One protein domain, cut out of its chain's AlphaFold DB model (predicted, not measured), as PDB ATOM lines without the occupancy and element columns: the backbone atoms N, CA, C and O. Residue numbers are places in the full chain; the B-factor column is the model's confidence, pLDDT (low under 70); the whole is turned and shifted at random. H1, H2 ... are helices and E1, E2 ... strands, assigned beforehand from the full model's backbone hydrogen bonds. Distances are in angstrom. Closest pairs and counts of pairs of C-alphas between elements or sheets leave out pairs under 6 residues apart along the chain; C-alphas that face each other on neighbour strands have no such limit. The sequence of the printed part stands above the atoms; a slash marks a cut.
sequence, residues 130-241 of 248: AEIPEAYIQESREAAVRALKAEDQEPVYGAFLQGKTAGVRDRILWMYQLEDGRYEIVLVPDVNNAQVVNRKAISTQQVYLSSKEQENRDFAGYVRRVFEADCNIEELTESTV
ATOM      1  N   ALA A 130     -20.037 -14.522  49.783       92.81
ATOM      2  CA  ALA A 130     -20.879 -14.912  50.918       92.81
ATOM      3  C   ALA A 130     -21.178 -13.764  51.901       92.81
ATOM      4  O   ALA A 130     -22.130 -13.853  52.676       92.81
ATOM      5  N   GLU A 131     -20.372 -12.701  51.888       94.44
ATOM      6  CA  GLU A 131     -20.572 -11.522  52.739       94.44
ATOM      7  C   GLU A 131     -21.444 -10.454  52.069       94.44
ATOM      8  O   GLU A 131     -21.910  -9.533  52.743       94.44
ATOM      9  N   ILE A 132     -21.683 -10.574  50.759       94.50
ATOM     10  CA  ILE A 132     -22.508  -9.628  50.012       94.50
ATOM     11  C   ILE A 132     -23.981  -9.887  50.362       94.50
ATOM     12  O   ILE A 132     -24.476 -10.995  50.145       94.50
ATOM     13  N   PRO A 133     -24.722  -8.880  50.856       94.31
ATOM     14  CA  PRO A 133     -26.139  -9.037  51.145       94.31
ATOM     15  C   PRO A 133     -26.932  -9.424  49.895       94.31
ATOM     16  O   PRO A 133     -26.796  -8.802  48.842       94.31
ATOM     17  N   GLU A 134     -27.842 -10.386  50.032       91.75
ATOM     18  CA  GLU A 134     -28.715 -10.829  48.938       91.75
ATOM     19  C   GLU A 134     -29.536  -9.672  48.347       91.75
ATOM     20  O   GLU A 134     -29.659  -9.546  47.131       91.75
ATOM     21  N   ALA A 135     -29.996  -8.746  49.194       92.62
ATOM     22  CA  ALA A 135     -30.686  -7.532  48.759       92.62
ATOM     23  C   ALA A 135     -29.826  -6.656  47.826       92.62
ATOM     24  O   ALA A 135     -30.343  -6.089  46.866       92.62
ATOM     25  N   TYR A 136     -28.512  -6.578  48.065       94.38
ATOM     26  CA  TYR A 136     -27.594  -5.850  47.189       94.38
ATOM     27  C   TYR A 136     -27.403  -6.580  45.856       94.38
ATOM     28  O   TYR A 136     -27.396  -5.949  44.800       94.38
ATOM     29  N   ILE A 137     -27.288  -7.912  45.880       94.25
ATOM     30  CA  ILE A 137     -27.212  -8.734  44.660       94.25
ATOM     31  C   ILE A 137     -28.473  -8.515  43.813       94.25
ATOM     32  O   ILE A 137     -28.360  -8.244  42.614       94.25
ATOM     33  N   GLN A 138     -29.650  -8.549  44.438       92.81
ATOM     34  CA  GLN A 138     -30.936  -8.272  43.802       92.81
ATOM     35  C   GLN A 138     -30.982  -6.862  43.191       92.81
ATOM     36  O   GLN A 138     -31.268  -6.721  42.001       92.81
ATOM     37  N   GLU A 139     -30.624  -5.823  43.954       94.38
ATOM     38  CA  GLU A 139     -30.595  -4.451  43.435       94.38
ATOM     39  C   GLU A 139     -29.592  -4.301  42.279       94.38
ATOM     40  O   GLU A 139     -29.874  -3.625  41.285       94.38
ATOM     41  N   SER A 140     -28.429  -4.958  42.365       94.88
ATOM     42  CA  SER A 140     -27.432  -4.949  41.292       94.88
ATOM     43  C   SER A 140     -27.984  -5.566  40.003       94.88
ATOM     44  O   SER A 140     -27.722  -5.042  38.916       94.88
ATOM     45  N   ARG A 141     -28.788  -6.635  40.115       93.38
ATOM     46  CA  ARG A 141     -29.452  -7.283  38.978       93.38
ATOM     47  C   ARG A 141     -30.472  -6.341  38.353       93.38
ATOM     48  O   ARG A 141     -30.402  -6.073  37.157       93.38
ATOM     49  N   GLU A 142     -31.346  -5.750  39.163       92.94
ATOM     50  CA  GLU A 142     -32.341  -4.778  38.692       92.94
ATOM     51  C   GLU A 142     -31.698  -3.562  38.017       92.94
ATOM     52  O   GLU A 142     -32.183  -3.068  36.995       92.94
ATOM     53  N   ALA A 143     -30.589  -3.069  38.568       94.56
ATOM     54  CA  ALA A 143     -29.841  -1.973  37.973       94.56
ATOM     55  C   ALA A 143     -29.217  -2.368  36.623       94.56
ATOM     56  O   ALA A 143     -29.206  -1.551  35.699       94.56
ATOM     57  N   ALA A 144     -28.749  -3.612  36.485       94.06
ATOM     58  CA  ALA A 144     -28.186  -4.124  35.241       94.06
ATOM     59  C   ALA A 144     -29.237  -4.267  34.125       94.06
ATOM     60  O   ALA A 144     -29.012  -3.789  33.012       94.06
ATOM     61  N   VAL A 145     -30.406  -4.833  34.436       92.06
ATOM     62  CA  VAL A 145     -31.553  -4.950  33.512       92.06
ATOM     63  C   VAL A 145     -31.985  -3.568  33.005       92.06
ATOM     64  O   VAL A 145     -32.134  -3.343  31.800       92.06
ATOM     65  N   ARG A 146     -32.088  -2.587  33.915       92.25
ATOM     66  CA  ARG A 146     -32.389  -1.190  33.554       92.25
ATOM     67  C   ARG A 146     -31.325  -0.575  32.645       92.25
ATOM     68  O   ARG A 146     -31.678   0.173  31.736       92.25
ATOM     69  N   ALA A 147     -30.043  -0.867  32.878       91.75
ATOM     70  CA  ALA A 147     -28.950  -0.352  32.051       91.75
ATOM     71  C   ALA A 147     -29.016  -0.886  30.609       91.75
ATOM     72  O   ALA A 147     -28.776  -0.125  29.670       91.75
ATOM     73  N   LEU A 148     -29.419  -2.147  30.431       89.75
ATOM     74  CA  LEU A 148     -29.636  -2.752  29.112       89.75
ATOM     75  C   LEU A 148     -30.932  -2.309  28.427       89.75
ATOM     76  O   LEU A 148     -31.092  -2.549  27.233       89.75
ATOM     77  N   LYS A 149     -31.848  -1.651  29.152       87.88
ATOM     78  CA  LYS A 149     -33.214  -1.349  28.679       87.88
ATOM     79  C   LYS A 149     -33.967  -2.607  28.221       87.88
ATOM     80  O   LYS A 149     -34.820  -2.527  27.341       87.88
ATOM     81  N   ALA A 150     -33.624  -3.751  28.802       75.69
ATOM     82  CA  ALA A 150     -34.203  -5.047  28.491       75.69
ATOM     83  C   ALA A 150     -35.075  -5.471  29.673       75.69
ATOM     84  O   ALA A 150     -34.618  -6.210  30.535       75.69
ATOM     85  N   GLU A 151     -36.286  -4.913  29.769       74.44
ATOM     86  CA  GLU A 151     -37.216  -5.197  30.871       74.44
ATOM     87  C   GLU A 151     -37.515  -6.705  30.963       74.44
ATOM     88  O   GLU A 151     -37.658  -7.377  29.944       74.44
ATOM     89  N   ASP A 152     -37.563  -7.227  32.193       75.94
ATOM     90  CA  ASP A 152     -37.873  -8.627  32.531       75.94
ATOM     91  C   ASP A 152     -36.937  -9.696  31.936       75.94
ATOM     92  O   ASP A 152     -37.268 -10.884  31.897       75.94
ATOM     93  N   GLN A 153     -35.740  -9.304  31.494       84.62
ATOM     94  CA  GLN A 153     -34.739 -10.254  31.032       84.62
ATOM     95  C   GLN A 153     -33.902 -10.800  32.196       84.62
ATOM     96  O   GLN A 153     -33.257 -10.041  32.917       84.62
ATOM     97  N   GLU A 154     -33.835 -12.124  32.328       90.00
ATOM     98  CA  GLU A 154     -32.946 -12.784  33.287       90.00
ATOM     99  C   GLU A 154     -31.527 -12.970  32.711       90.00
ATOM    100  O   GLU A 154     -31.364 -13.274  31.517       90.00
ATOM    101  N   PRO A 155     -30.476 -12.799  33.533       92.81
ATOM    102  CA  PRO A 155     -29.114 -13.066  33.115       92.81
ATOM    103  C   PRO A 155     -28.889 -14.571  32.918       92.81
ATOM    104  O   PRO A 155     -29.351 -15.405  33.689       92.81
ATOM    105  N   VAL A 156     -28.105 -14.924  31.901       92.94
ATOM    106  CA  VAL A 156     -27.663 -16.305  31.647       92.94
ATOM    107  C   VAL A 156     -26.490 -16.725  32.536       92.94
ATOM    108  O   VAL A 156     -26.172 -17.910  32.606       92.94
ATOM    109  N   TYR A 157     -25.813 -15.760  33.163       94.69
ATOM    110  CA  TYR A 157     -24.687 -15.990  34.063       94.69
ATOM    111  C   TYR A 157     -24.449 -14.771  34.962       94.69
ATOM    112  O   TYR A 157     -24.605 -13.631  34.518       94.69
ATOM    113  N   GLY A 158     -24.010 -15.006  36.198       96.00
ATOM    114  CA  GLY A 158     -23.582 -13.963  37.121       96.00
ATOM    115  C   GLY A 158     -22.309 -14.355  37.866       96.00
ATOM    116  O   GLY A 158     -22.116 -15.520  38.209       96.00
ATOM    117  N   ALA A 159     -21.436 -13.389  38.140       97.19
ATOM    118  CA  ALA A 159     -20.293 -13.603  39.023       97.19
ATOM    119  C   ALA A 159     -19.916 -12.344  39.803       97.19
ATOM    120  O   ALA A 159     -20.012 -11.227  39.292       97.19
ATOM    121  N   PHE A 160     -19.415 -12.539  41.015       97.19
ATOM    122  CA  PHE A 160     -18.662 -11.535  41.744       97.19
ATOM    123  C   PHE A 160     -17.195 -11.572  41.298       97.19
ATOM    124  O   PHE A 160     -16.549 -12.621  41.302       97.19
ATOM    125  N   LEU A 161     -16.689 -10.420  40.863       96.62
ATOM    126  CA  LEU A 161     -15.314 -10.222  40.425       96.62
ATOM    127  C   LEU A 161     -14.603  -9.346  41.456       96.62
ATOM    128  O   LEU A 161     -14.831  -8.137  41.507       96.62
ATOM    129  N   GLN A 162     -13.727  -9.955  42.243       94.62
ATOM    130  CA  GLN A 162     -12.962  -9.284  43.289       94.62
ATOM    131  C   GLN A 162     -11.584  -8.888  42.744       94.62
ATOM    132  O   GLN A 162     -10.848  -9.743  42.242       94.62
ATOM    133  N   GLY A 163     -11.228  -7.607  42.794       92.38
ATOM    134  CA  GLY A 163      -9.967  -7.105  42.246       92.38
ATOM    135  C   GLY A 163      -8.748  -7.612  43.020       92.38
ATOM    136  O   GLY A 163      -8.669  -7.457  44.233       92.38
ATOM    137  N   LYS A 164      -7.764  -8.192  42.319       88.88
ATOM    138  CA  LYS A 164      -6.503  -8.681  42.916       88.88
ATOM    139  C   LYS A 164      -5.431  -7.599  43.042       88.88
ATOM    140  O   LYS A 164      -4.458  -7.778  43.771       88.88
ATOM    141  N   THR A 165      -5.557  -6.514  42.285       80.75
ATOM    142  CA  THR A 165      -4.533  -5.476  42.141       80.75
ATOM    143  C   THR A 165      -5.103  -4.098  42.463       80.75
ATOM    144  O   THR A 165      -6.294  -3.836  42.280       80.75
ATOM    145  N   ALA A 166      -4.240  -3.202  42.948       75.75
ATOM    146  CA  ALA A 166      -4.612  -1.816  43.217       75.75
ATOM    147  C   ALA A 166      -5.177  -1.156  41.947       75.75
ATOM    148  O   ALA A 166      -4.639  -1.322  40.852       75.75
ATOM    149  N   GLY A 167      -6.282  -0.426  42.094       78.50
ATOM    150  CA  GLY A 167      -7.012   0.183  40.980       78.50
ATOM    151  C   GLY A 167      -8.040  -0.724  40.290       78.50
ATOM    152  O   GLY A 167      -8.918  -0.204  39.601       78.50
ATOM    153  N   VAL A 168      -8.017  -2.045  40.508       86.25
ATOM    154  CA  VAL A 168      -9.093  -2.935  40.047       86.25
ATOM    155  C   VAL A 168     -10.188  -2.965  41.105       86.25
ATOM    156  O   VAL A 168      -9.972  -3.376  42.246       86.25
ATOM    157  N   ARG A 169     -11.370  -2.481  40.720       87.38
ATOM    158  CA  ARG A 169     -12.541  -2.418  41.598       87.38
ATOM    159  C   ARG A 169     -13.322  -3.721  41.582       87.38
ATOM    160  O   ARG A 169     -13.446  -4.370  40.533       87.38
ATOM    161  N   ASP A 170     -13.891  -4.021  42.738       94.06
ATOM    162  CA  ASP A 170     -14.817  -5.123  42.926       94.06
ATOM    163  C   ASP A 170     -16.125  -4.813  42.202       94.06
ATOM    164  O   ASP A 170     -16.618  -3.677  42.208       94.06
ATOM    165  N   ARG A 171     -16.656  -5.815  41.507       95.44
ATOM    166  CA  ARG A 171     -17.811  -5.643  40.627       95.44
ATOM    167  C   ARG A 171     -18.643  -6.907  40.543       95.44
ATOM    168  O   ARG A 171     -18.106  -8.011  40.563       95.44
ATOM    169  N   ILE A 172     -19.948  -6.737  40.388       97.12
ATOM    170  CA  ILE A 172     -20.839  -7.828  40.000       97.12
ATOM    171  C   ILE A 172     -20.992  -7.789  38.481       97.12
ATOM    172  O   ILE A 172     -21.295  -6.747  37.898       97.12
ATOM    173  N   LEU A 173     -20.748  -8.928  37.843       97.12
ATOM    174  CA  LEU A 173     -20.963  -9.155  36.425       97.12
ATOM    175  C   LEU A 173     -22.286  -9.886  36.237       97.12
ATOM    176  O   LEU A 173     -22.489 -10.946  36.824       97.12
ATOM    177  N   TRP A 174     -23.123  -9.364  35.348       96.62
ATOM    178  CA  TRP A 174     -24.329 -10.026  34.858       96.62
ATOM    179  C   TRP A 174     -24.241 -10.185  33.344       96.62
ATOM    180  O   TRP A 174     -24.040  -9.200  32.640       96.62
ATOM    181  N   MET A 175     -24.371 -11.403  32.828       95.19
ATOM    182  CA  MET A 175     -24.354 -11.691  31.393       95.19
ATOM    183  C   MET A 175     -25.767 -11.948  30.890       95.19
ATOM    184  O   MET A 175     -26.488 -12.746  31.474       95.19
ATOM    185  N   TYR A 176     -26.123 -11.350  29.762       93.69
ATOM    186  CA  TYR A 176     -27.433 -11.459  29.134       93.69
ATOM    187  C   TYR A 176     -27.293 -11.939  27.690       93.69
ATOM    188  O   TYR A 176     -26.329 -11.599  27.004       93.69
ATOM    189  N   GLN A 177     -28.259 -12.733  27.228       91.81
ATOM    190  CA  GLN A 177     -28.388 -13.132  25.828       91.81
ATOM    191  C   GLN A 177     -29.449 -12.264  25.149       91.81
ATOM    192  O   GLN A 177     -30.625 -12.359  25.483       91.81
ATOM    193  N   LEU A 178     -29.056 -11.423  24.202       89.88
ATOM    194  CA  LEU A 178     -29.967 -10.545  23.470       89.88
ATOM    195  C   LEU A 178     -30.819 -11.332  22.458       89.88
ATOM    196  O   LEU A 178     -30.464 -12.442  22.053       89.88
ATOM    197  N   GLU A 179     -31.918 -10.728  21.997       87.25
ATOM    198  CA  GLU A 179     -32.843 -11.336  21.021       87.25
ATOM    199  C   GLU A 179     -32.163 -11.740  19.702       87.25
ATOM    200  O   GLU A 179     -32.557 -12.713  19.062       87.25
ATOM    201  N   ASP A 180     -31.112 -11.021  19.303       87.50
ATOM    202  CA  ASP A 180     -30.327 -11.305  18.096       87.50
ATOM    203  C   ASP A 180     -29.276 -12.418  18.287       87.50
ATOM    204  O   ASP A 180     -28.502 -12.717  17.373       87.50
ATOM    205  N   GLY A 181     -29.245 -13.045  19.468       85.62
ATOM    206  CA  GLY A 181     -28.332 -14.126  19.823       85.62
ATOM    207  C   GLY A 181     -26.940 -13.668  20.266       85.62
ATOM    208  O   GLY A 181     -26.107 -14.523  20.580       85.62
ATOM    209  N   ARG A 182     -26.663 -12.356  20.309       90.56
ATOM    210  CA  ARG A 182     -25.431 -11.824  20.908       90.56
ATOM    211  C   ARG A 182     -25.505 -11.880  22.431       90.56
ATOM    212  O   ARG A 182     -26.578 -11.922  23.019       90.56
ATOM    213  N   TYR A 183     -24.339 -11.841  23.063       93.00
ATOM    214  CA  TYR A 183     -24.218 -11.777  24.512       93.00
ATOM    215  C   TYR A 183     -23.635 -10.427  24.928       93.00
ATOM    216  O   TYR A 183     -22.718  -9.909  24.280       93.00
ATOM    217  N   GLU A 184     -24.147  -9.871  26.017       95.12
ATOM    218  CA  GLU A 184     -23.670  -8.622  26.606       95.12
ATOM    219  C   GLU A 184     -23.500  -8.814  28.111       95.12
ATOM    220  O   GLU A 184     -24.348  -9.416  28.768       95.12
ATOM    221  N   ILE A 185     -22.378  -8.350  28.655       95.62
ATOM    222  CA  ILE A 185     -22.162  -8.287  30.099       95.62
ATOM    223  C   ILE A 185     -22.419  -6.875  30.593       95.62
ATOM    224  O   ILE A 185     -22.069  -5.895  29.936       95.62
ATOM    225  N   VAL A 186     -22.983  -6.789  31.786       96.50
ATOM    226  CA  VAL A 186     -23.170  -5.566  32.548       96.50
ATOM    227  C   VAL A 186     -22.314  -5.667  33.798       96.50
ATOM    228  O   VAL A 186     -22.392  -6.651  34.533       96.50
ATOM    229  N   LEU A 187     -21.481  -4.659  34.019       96.88
ATOM    230  CA  LEU A 187     -20.582  -4.567  35.160       96.88
ATOM    231  C   LEU A 187     -21.126  -3.521  36.129       96.88
ATOM    232  O   LEU A 187     -21.187  -2.335  35.798       96.88
ATOM    233  N   VAL A 188     -21.498  -3.969  37.325       96.44
ATOM    234  CA  VAL A 188     -21.936  -3.122  38.437       96.44
ATOM    235  C   VAL A 188     -20.744  -2.918  39.380       96.44
ATOM    236  O   VAL A 188     -20.353  -3.881  40.041       96.44
ATOM    237  N   PRO A 189     -20.117  -1.725  39.407       93.81
ATOM    238  CA  PRO A 189     -18.901  -1.475  40.182       93.81
ATOM    239  C   PRO A 189     -19.197  -1.116  41.647       93.81
ATOM    240  O   PRO A 189     -20.357  -1.032  42.048       93.81
ATOM    241  N   ASP A 190     -18.127  -0.830  42.397       89.75
ATOM    242  CA  ASP A 190     -18.141  -0.260  43.754       89.75
ATOM    243  C   ASP A 190     -18.876  -1.162  44.765       89.75
ATOM    244  O   ASP A 190     -19.678  -0.712  45.582       89.75
ATOM    245  N   VAL A 191     -18.622  -2.473  44.673       93.62
ATOM    246  CA  VAL A 191     -19.244  -3.492  45.528       93.62
ATOM    247  C   VAL A 191     -18.569  -3.508  46.899       93.62
ATOM    248  O   VAL A 191     -17.507  -4.101  47.082       93.62
ATOM    249  N   ASN A 192     -19.200  -2.847  47.867       92.56
ATOM    250  CA  ASN A 192     -18.675  -2.660  49.219       92.56
ATOM    251  C   ASN A 192     -19.804  -2.574  50.270       92.56
ATOM    252  O   ASN A 192     -21.002  -2.600  49.957       92.56
ATOM    253  N   ASN A 193     -19.423  -2.469  51.542       91.38
ATOM    254  CA  ASN A 193     -20.338  -2.437  52.683       91.38
ATOM    255  C   ASN A 193     -21.180  -1.151  52.812       91.38
ATOM    256  O   ASN A 193     -22.052  -1.106  53.679       91.38
ATOM    257  N   ALA A 194     -20.997  -0.143  51.947       89.56
ATOM    258  CA  ALA A 194     -21.932   0.981  51.874       89.56
ATOM    259  C   ALA A 194     -23.291   0.553  51.300       89.56
ATOM    260  O   ALA A 194     -24.276   1.257  51.503       89.56
ATOM    261  N   GLN A 195     -23.350  -0.594  50.604       88.38
ATOM    262  CA  GLN A 195     -24.577  -1.183  50.052       88.38
ATOM    263  C   GLN A 195     -25.352  -0.230  49.125       88.38
ATOM    264  O   GLN A 195     -26.571  -0.309  49.018       88.38
ATOM    265  N   VAL A 196     -24.645   0.667  48.433       90.56
ATOM    266  CA  VAL A 196     -25.237   1.592  47.461       90.56
ATOM    267  C   VAL A 196     -24.801   1.196  46.060       90.56
ATOM    268  O   VAL A 196     -23.628   1.312  45.712       90.56
ATOM    269  N   VAL A 197     -25.752   0.791  45.218       92.25
ATOM    270  CA  VAL A 197     -25.469   0.498  43.808       92.25
ATOM    271  C   VAL A 197     -25.183   1.797  43.047       92.25
ATOM    272  O   VAL A 197     -26.066   2.640  42.850       92.25
ATOM    273  N   ASN A 198     -23.956   1.954  42.542       91.31
ATOM    274  CA  ASN A 198     -23.564   3.115  41.742       91.31
ATOM    275  C   ASN A 198     -24.083   3.019  40.295       91.31
ATOM    276  O   ASN A 198     -23.348   2.739  39.346       91.31
ATOM    277  N   ARG A 199     -25.375   3.309  40.111       92.19
ATOM    278  CA  ARG A 199     -26.075   3.191  38.815       92.19
ATOM    279  C   ARG A 199     -25.464   4.034  37.690       92.19
ATOM    280  O   ARG A 199     -25.628   3.696  36.524       92.19
ATOM    281  N   LYS A 200     -24.771   5.130  38.020       91.31
ATOM    282  CA  LYS A 200     -24.131   6.018  37.032       91.31
ATOM    283  C   LYS A 200     -22.822   5.451  36.480       91.31
ATOM    284  O   LYS A 200     -22.403   5.878  35.410       91.31
ATOM    285  N   ALA A 201     -22.182   4.542  37.211       92.50
ATOM    286  CA  ALA A 201     -20.906   3.936  36.840       92.50
ATOM    287  C   ALA A 201     -21.061   2.538  36.218       92.50
ATOM    288  O   ALA A 201     -20.062   1.916  35.857       92.50
ATOM    289  N   ILE A 202     -22.297   2.046  36.076       95.19
ATOM    290  CA  ILE A 202     -22.575   0.786  35.385       95.19
ATOM    291  C   ILE A 202     -22.095   0.892  33.938       95.19
ATOM    292  O   ILE A 202     -22.398   1.860  33.237       95.19
ATOM    293  N   SER A 203     -21.354  -0.119  33.493       94.75
ATOM    294  CA  SER A 203     -20.877  -0.221  32.113       94.75
ATOM    295  C   SER A 203     -21.337  -1.525  31.475       94.75
ATOM    296  O   SER A 203     -21.579  -2.512  32.171       94.75
ATOM    297  N   THR A 204     -21.470  -1.522  30.151       94.56
ATOM    298  CA  THR A 204     -21.814  -2.714  29.377       94.56
ATOM    299  C   THR A 204     -20.714  -3.042  28.376       94.56
ATOM    300  O   THR A 204     -19.991  -2.159  27.903       94.56
ATOM    301  N   GLN A 205     -20.545  -4.327  28.084       94.12
ATOM    302  CA  GLN A 205     -19.538  -4.808  27.150       94.12
ATOM    303  C   GLN A 205     -20.069  -6.005  26.364       94.12
ATOM    304  O   GLN A 205     -20.596  -6.963  26.923       94.12
ATOM    305  N   GLN A 206     -19.866  -5.979  25.047       94.12
ATOM    306  CA  GLN A 206     -20.201  -7.108  24.190       94.12
ATOM    307  C   GLN A 206     -19.280  -8.305  24.462       94.12
ATOM    308  O   GLN A 206     -18.054  -8.176  24.531       94.12
ATOM    309  N   VAL A 207     -19.885  -9.485  24.550       93.81
ATOM    310  CA  VAL A 207     -19.206 -10.758  24.782       93.81
ATOM    311  C   VAL A 207     -18.878 -11.433  23.453       93.81
ATOM    312  O   VAL A 207     -19.708 -11.520  22.547       93.81
ATOM    313  N   TYR A 208     -17.661 -11.967  23.367       92.19
ATOM    314  CA  TYR A 208     -17.170 -12.732  22.222       92.19
ATOM    315  C   TYR A 208     -16.732 -14.122  22.689       92.19
ATOM    316  O   TYR A 208     -15.600 -14.317  23.153       92.19
ATOM    317  N   LEU A 209     -17.661 -15.073  22.587       90.44
ATOM    318  CA  LEU A 209     -17.420 -16.484  22.873       90.44
ATOM    319  C   LEU A 209     -16.654 -17.130  21.711       90.44
ATOM    320  O   LEU A 209     -16.927 -16.868  20.538       90.44
ATOM    321  N   SER A 210     -15.700 -17.997  22.033       90.75
ATOM    322  CA  SER A 210     -15.113 -18.929  21.071       90.75
ATOM    323  C   SER A 210     -16.150 -19.964  20.627       90.75
ATOM    324  O   SER A 210     -17.126 -20.217  21.332       90.75
ATOM    325  N   SER A 211     -15.924 -20.632  19.492       88.44
ATOM    326  CA  SER A 211     -16.852 -21.659  18.990       88.44
ATOM    327  C   SER A 211     -17.129 -22.761  20.021       88.44
ATOM    328  O   SER A 211     -18.265 -23.198  20.157       88.44
ATOM    329  N   LYS A 212     -16.109 -23.152  20.797       89.62
ATOM    330  CA  LYS A 212     -16.245 -24.148  21.867       89.62
ATOM    331  C   LYS A 212     -17.040 -23.611  23.062       89.62
ATOM    332  O   LYS A 212     -17.854 -24.345  23.614       89.62
ATOM    333  N   GLU A 213     -16.805 -22.361  23.465       89.75
ATOM    334  CA  GLU A 213     -17.562 -21.720  24.553       89.75
ATOM    335  C   GLU A 213     -19.038 -21.556  24.162       89.75
ATOM    336  O   GLU A 213     -19.925 -21.813  24.969       89.75
ATOM    337  N   GLN A 214     -19.309 -21.200  22.904       86.44
ATOM    338  CA  GLN A 214     -20.663 -21.039  22.386       86.44
ATOM    339  C   GLN A 214     -21.411 -22.376  22.283       86.44
ATOM    340  O   GLN A 214     -22.569 -22.451  22.686       86.44
ATOM    341  N   GLU A 215     -20.759 -23.432  21.785       88.56
ATOM    342  CA  GLU A 215     -21.354 -24.771  21.663       88.56
ATOM    343  C   GLU A 215     -21.708 -25.371  23.031       88.56
ATOM    344  O   GLU A 215     -22.775 -25.960  23.193       88.56
ATOM    345  N   ASN A 216     -20.847 -25.171  24.033       89.94
ATOM    346  CA  ASN A 216     -21.034 -25.732  25.375       89.94
ATOM    347  C   ASN A 216     -21.755 -24.787  26.348       89.94
ATOM    348  O   ASN A 216     -21.951 -25.161  27.502       89.94
ATOM    349  N   ARG A 217     -22.126 -23.573  25.910       87.94
ATOM    350  CA  ARG A 217     -22.636 -22.491  26.777       87.94
ATOM    351  C   ARG A 217     -21.736 -22.252  28.002       87.94
ATOM    352  O   ARG A 217     -22.209 -22.058  29.118       87.94
ATOM    353  N   ASP A 218     -20.424 -22.278  27.780       92.88
ATOM    354  CA  ASP A 218     -19.398 -22.142  28.820       92.88
ATOM    355  C   ASP A 218     -19.149 -20.661  29.163       92.88
ATOM    356  O   ASP A 218     -18.137 -20.057  28.790       92.88
ATOM    357  N   PHE A 219     -20.121 -20.049  29.843       94.31
ATOM    358  CA  PHE A 219     -20.049 -18.647  30.267       94.31
ATOM    359  C   PHE A 219     -18.987 -18.426  31.350       94.31
ATOM    360  O   PHE A 219     -18.256 -17.435  31.306       94.31
ATOM    361  N   ALA A 220     -18.849 -19.380  32.275       93.81
ATOM    362  CA  ALA A 220     -17.810 -19.362  33.298       93.81
ATOM    363  C   ALA A 220     -16.410 -19.389  32.669       93.81
ATOM    364  O   ALA A 220     -15.542 -18.606  33.060       93.81
ATOM    365  N   GLY A 221     -16.193 -20.234  31.655       93.31
ATOM    366  CA  GLY A 221     -14.948 -20.294  30.891       93.31
ATOM    367  C   GLY A 221     -14.601 -18.967  30.219       93.31
ATOM    368  O   GLY A 221     -13.465 -18.508  30.344       93.31
ATOM    369  N   TYR A 222     -15.585 -18.297  29.607       95.00
ATOM    370  CA  TYR A 222     -15.392 -16.951  29.057       95.00
ATOM    371  C   TYR A 222     -14.978 -15.942  30.136       95.00
ATOM    372  O   TYR A 222     -13.990 -15.225  29.968       95.00
ATOM    373  N   VAL A 223     -15.718 -15.882  31.247       95.69
ATOM    374  CA  VAL A 223     -15.460 -14.905  32.317       95.69
ATOM    375  C   VAL A 223     -14.088 -15.140  32.943       95.69
ATOM    376  O   VAL A 223     -13.344 -14.181  33.142       95.69
ATOM    377  N   ARG A 224     -13.699 -16.399  33.164       95.44
ATOM    378  CA  ARG A 224     -12.346 -16.755  33.609       95.44
ATOM    379  C   ARG A 224     -11.298 -16.291  32.606       95.44
ATOM    380  O   ARG A 224     -10.452 -15.481  32.958       95.44
ATOM    381  N   ARG A 225     -11.431 -16.656  31.330       94.81
ATOM    382  CA  ARG A 225     -10.490 -16.248  30.275       94.81
ATOM    383  C   ARG A 225     -10.281 -14.731  30.188       94.81
ATOM    384  O   ARG A 225      -9.185 -14.293  29.853       94.81
ATOM    385  N   VAL A 226     -11.326 -13.938  30.423       94.81
ATOM    386  CA  VAL A 226     -11.265 -12.472  30.295       94.81
ATOM    387  C   VAL A 226     -10.803 -11.787  31.581       94.81
ATOM    388  O   VAL A 226     -10.084 -10.795  31.498       94.81
ATOM    389  N   PHE A 227     -11.197 -12.286  32.756       95.12
ATOM    390  CA  PHE A 227     -11.042 -11.554  34.018       95.12
ATOM    391  C   PHE A 227     -10.150 -12.240  35.062       95.12
ATOM    392  O   PHE A 227      -9.760 -11.582  36.025       95.12
ATOM    393  N   GLU A 228      -9.786 -13.517  34.910       94.00
ATOM    394  CA  GLU A 228      -9.048 -14.261  35.950       94.00
ATOM    395  C   GLU A 228      -7.642 -13.713  36.224       94.00
ATOM    396  O   GLU A 228      -7.109 -13.909  37.322       94.00
ATOM    397  N   ALA A 229      -7.053 -13.015  35.246       93.56
ATOM    398  CA  ALA A 229      -5.743 -12.386  35.373       93.56
ATOM    399  C   ALA A 229      -5.724 -11.347  36.507       93.56
ATOM    400  O   ALA A 229      -4.816 -11.361  37.337       93.56
ATOM    401  N   ASP A 230      -6.770 -10.522  36.592       93.81
ATOM    402  CA  ASP A 230      -6.844  -9.379  37.508       93.81
ATOM    403  C   ASP A 230      -7.885  -9.554  38.618       93.81
ATOM    404  O   ASP A 230      -7.960  -8.731  39.532       93.81
ATOM    405  N   CYS A 231      -8.710 -10.604  38.559       94.88
ATOM    406  CA  CYS A 231      -9.788 -10.825  39.519       94.88
ATOM    407  C   CYS A 231      -9.822 -12.245  40.079       94.88
ATOM    408  O   CYS A 231      -9.475 -13.218  39.403       94.88
ATOM    409  N   ASN A 232     -10.241 -12.359  41.337       95.31
ATOM    410  CA  ASN A 232     -10.817 -13.588  41.864       95.31
ATOM    411  C   ASN A 232     -12.294 -13.642  41.446       95.31
ATOM    412  O   ASN A 232     -12.948 -12.601  41.382       95.31
ATOM    413  N   ILE A 233     -12.787 -14.826  41.089       96.56
ATOM    414  CA  ILE A 233     -14.104 -14.994  40.466       96.56
ATOM    415  C   ILE A 233     -14.912 -15.969  41.309       96.56
ATOM    416  O   ILE A 233     -14.530 -17.132  41.441       96.56
ATOM    417  N   GLU A 234     -16.040 -15.498  41.829       96.12
ATOM    418  CA  GLU A 234     -17.012 -16.306  42.562       96.12
ATOM    419  C   GLU A 234     -18.351 -16.277  41.823       96.12
ATOM    420  O   GLU A 234     -18.888 -15.214  41.521       96.12
ATOM    421  N   GLU A 235     -18.881 -17.446  41.476       94.94
ATOM    422  CA  GLU A 235     -20.098 -17.552  40.667       94.94
ATOM    423  C   GLU A 235     -21.345 -17.303  41.517       94.94
ATOM    424  O   GLU A 235     -21.497 -17.860  42.608       94.94
ATOM    425  N   LEU A 236     -22.260 -16.487  40.995       91.75
ATOM    426  CA  LEU A 236     -23.577 -16.293  41.589       91.75
ATOM    427  C   LEU A 236     -24.433 -17.507  41.219       91.75
ATOM    428  O   LEU A 236     -24.792 -17.689  40.058       91.75
ATOM    429  N   THR A 237     -24.720 -18.367  42.195       76.75
ATOM    430  CA  THR A 237     -25.612 -19.519  41.993       76.75
ATOM    431  C   THR A 237     -27.070 -19.108  42.199       76.75
ATOM    432  O   THR A 237     -27.347 -18.214  42.990       76.75
ATOM    433  N   GLU A 238     -28.012 -19.781  41.527       56.38
ATOM    434  CA  GLU A 238     -29.464 -19.488  41.567       56.38
ATOM    435  C   GLU A 238     -30.074 -19.423  42.985       56.38
ATOM    436  O   GLU A 238     -31.163 -18.892  43.164       56.38
ATOM    437  N   SER A 239     -29.371 -19.904  44.018       44.28
ATOM    438  CA  SER A 239     -29.802 -19.829  45.419       44.28
ATOM    439  C   SER A 239     -29.752 -18.419  46.037       44.28
ATOM    440  O   SER A 239     -30.141 -18.283  47.194       44.28
ATOM    441  N   THR A 240     -29.261 -17.400  45.325       44.56
ATOM    442  CA  THR A 240     -29.271 -15.985  45.764       44.56
ATOM    443  C   THR A 240     -30.347 -15.143  45.069       44.56
ATOM    444  O   THR A 240     -30.318 -13.912  45.119       44.56
ATOM    445  N   VAL A 241     -31.281 -15.802  44.377       41.06
ATOM    446  CA  VAL A 241     -32.474 -15.193  43.789       41.06
ATOM    447  C   VAL A 241     -33.679 -15.776  44.525       41.06
ATOM    448  O   VAL A 241     -33.964 -16.965  44.353       41.06
TER     449      VAL A 241
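This is residues 130 to 241 of the 248 residues of an uncharacterized protein of Faecalibaculum rodentium (UniProt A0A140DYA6). A strongly twisted, curled sheet of five strands has the long helix H1 crossing one face and the shorter H3 packed on the other; the small H2 lies farther out, past H3. The 112 printed residues include three named helices and five named strands, in the order H1 E1 E2 E3 E4 H2 H3 E5. The sheet, E4 - E3 - E2 - E1 - E5, is all antiparallel; the class is mixed, in three layers, with helices on both faces of the sheet. The whole is compact, with a radius of gyration of the C-alphas of 13.4 A and spans of 40 by 33 by 27 A.

E1, residues 157 to 163, E2, residues 171 to 177, E3, residues 183 to 189, and E4, residues 203 to 207, form a meander of three hairpins, each strand the antiparallel neighbour of the one before. E5, residues 231 to 235, is antiparallel to E1. Within hydrogen-bond range are N 205 and O 185, 2.9 A, N 186 and O 174, 2.8 A, N 173 and O 159, 2.8 A, and N 162 and O 232, 2.9 A. H1, residues 134 to 148, runs across the strands at a height of 9.3 A over the sheet; its closest C-alphas to E3 are Ala 144 and Val 186, 5.9 A. H3, residues 219 to 227, is on the opposite face, its closest C-alphas to E1 being Phe 219 and Tyr 157, 6.6 A. H2, residues 211 to 216, is not on the sheet and only just touches H3, only at the corner, with 3 pairs of C-alphas within 8 A, the closest Glu 213 and Tyr 222, 6.9 A. Every O i to N i+4 pair is within hydrogen-bond range in H1, H2 and H3.

E1, E2 and E3 measure 19.0 A, 19.7 A and 19.5 A from first to last C-alpha, E4 12.9 A and E5 12.4 A. H1 measures 21.4 A from C-alpha 134 at (-28.715, -10.829, 48.938), H2 8.7 A and H3 12.1 A. E5 ends with C-alpha 235 at (-20.098, -17.552, 40.667).

The C-alphas of Ala 194 and Ser 211, the two farthest apart, are 40.2 A apart. The printed part has no cut, and E3 to E4 is a long link, residues 190 to 202. Mean pLDDT of the printed part is 90.1; residues 238 to 241 are under 70.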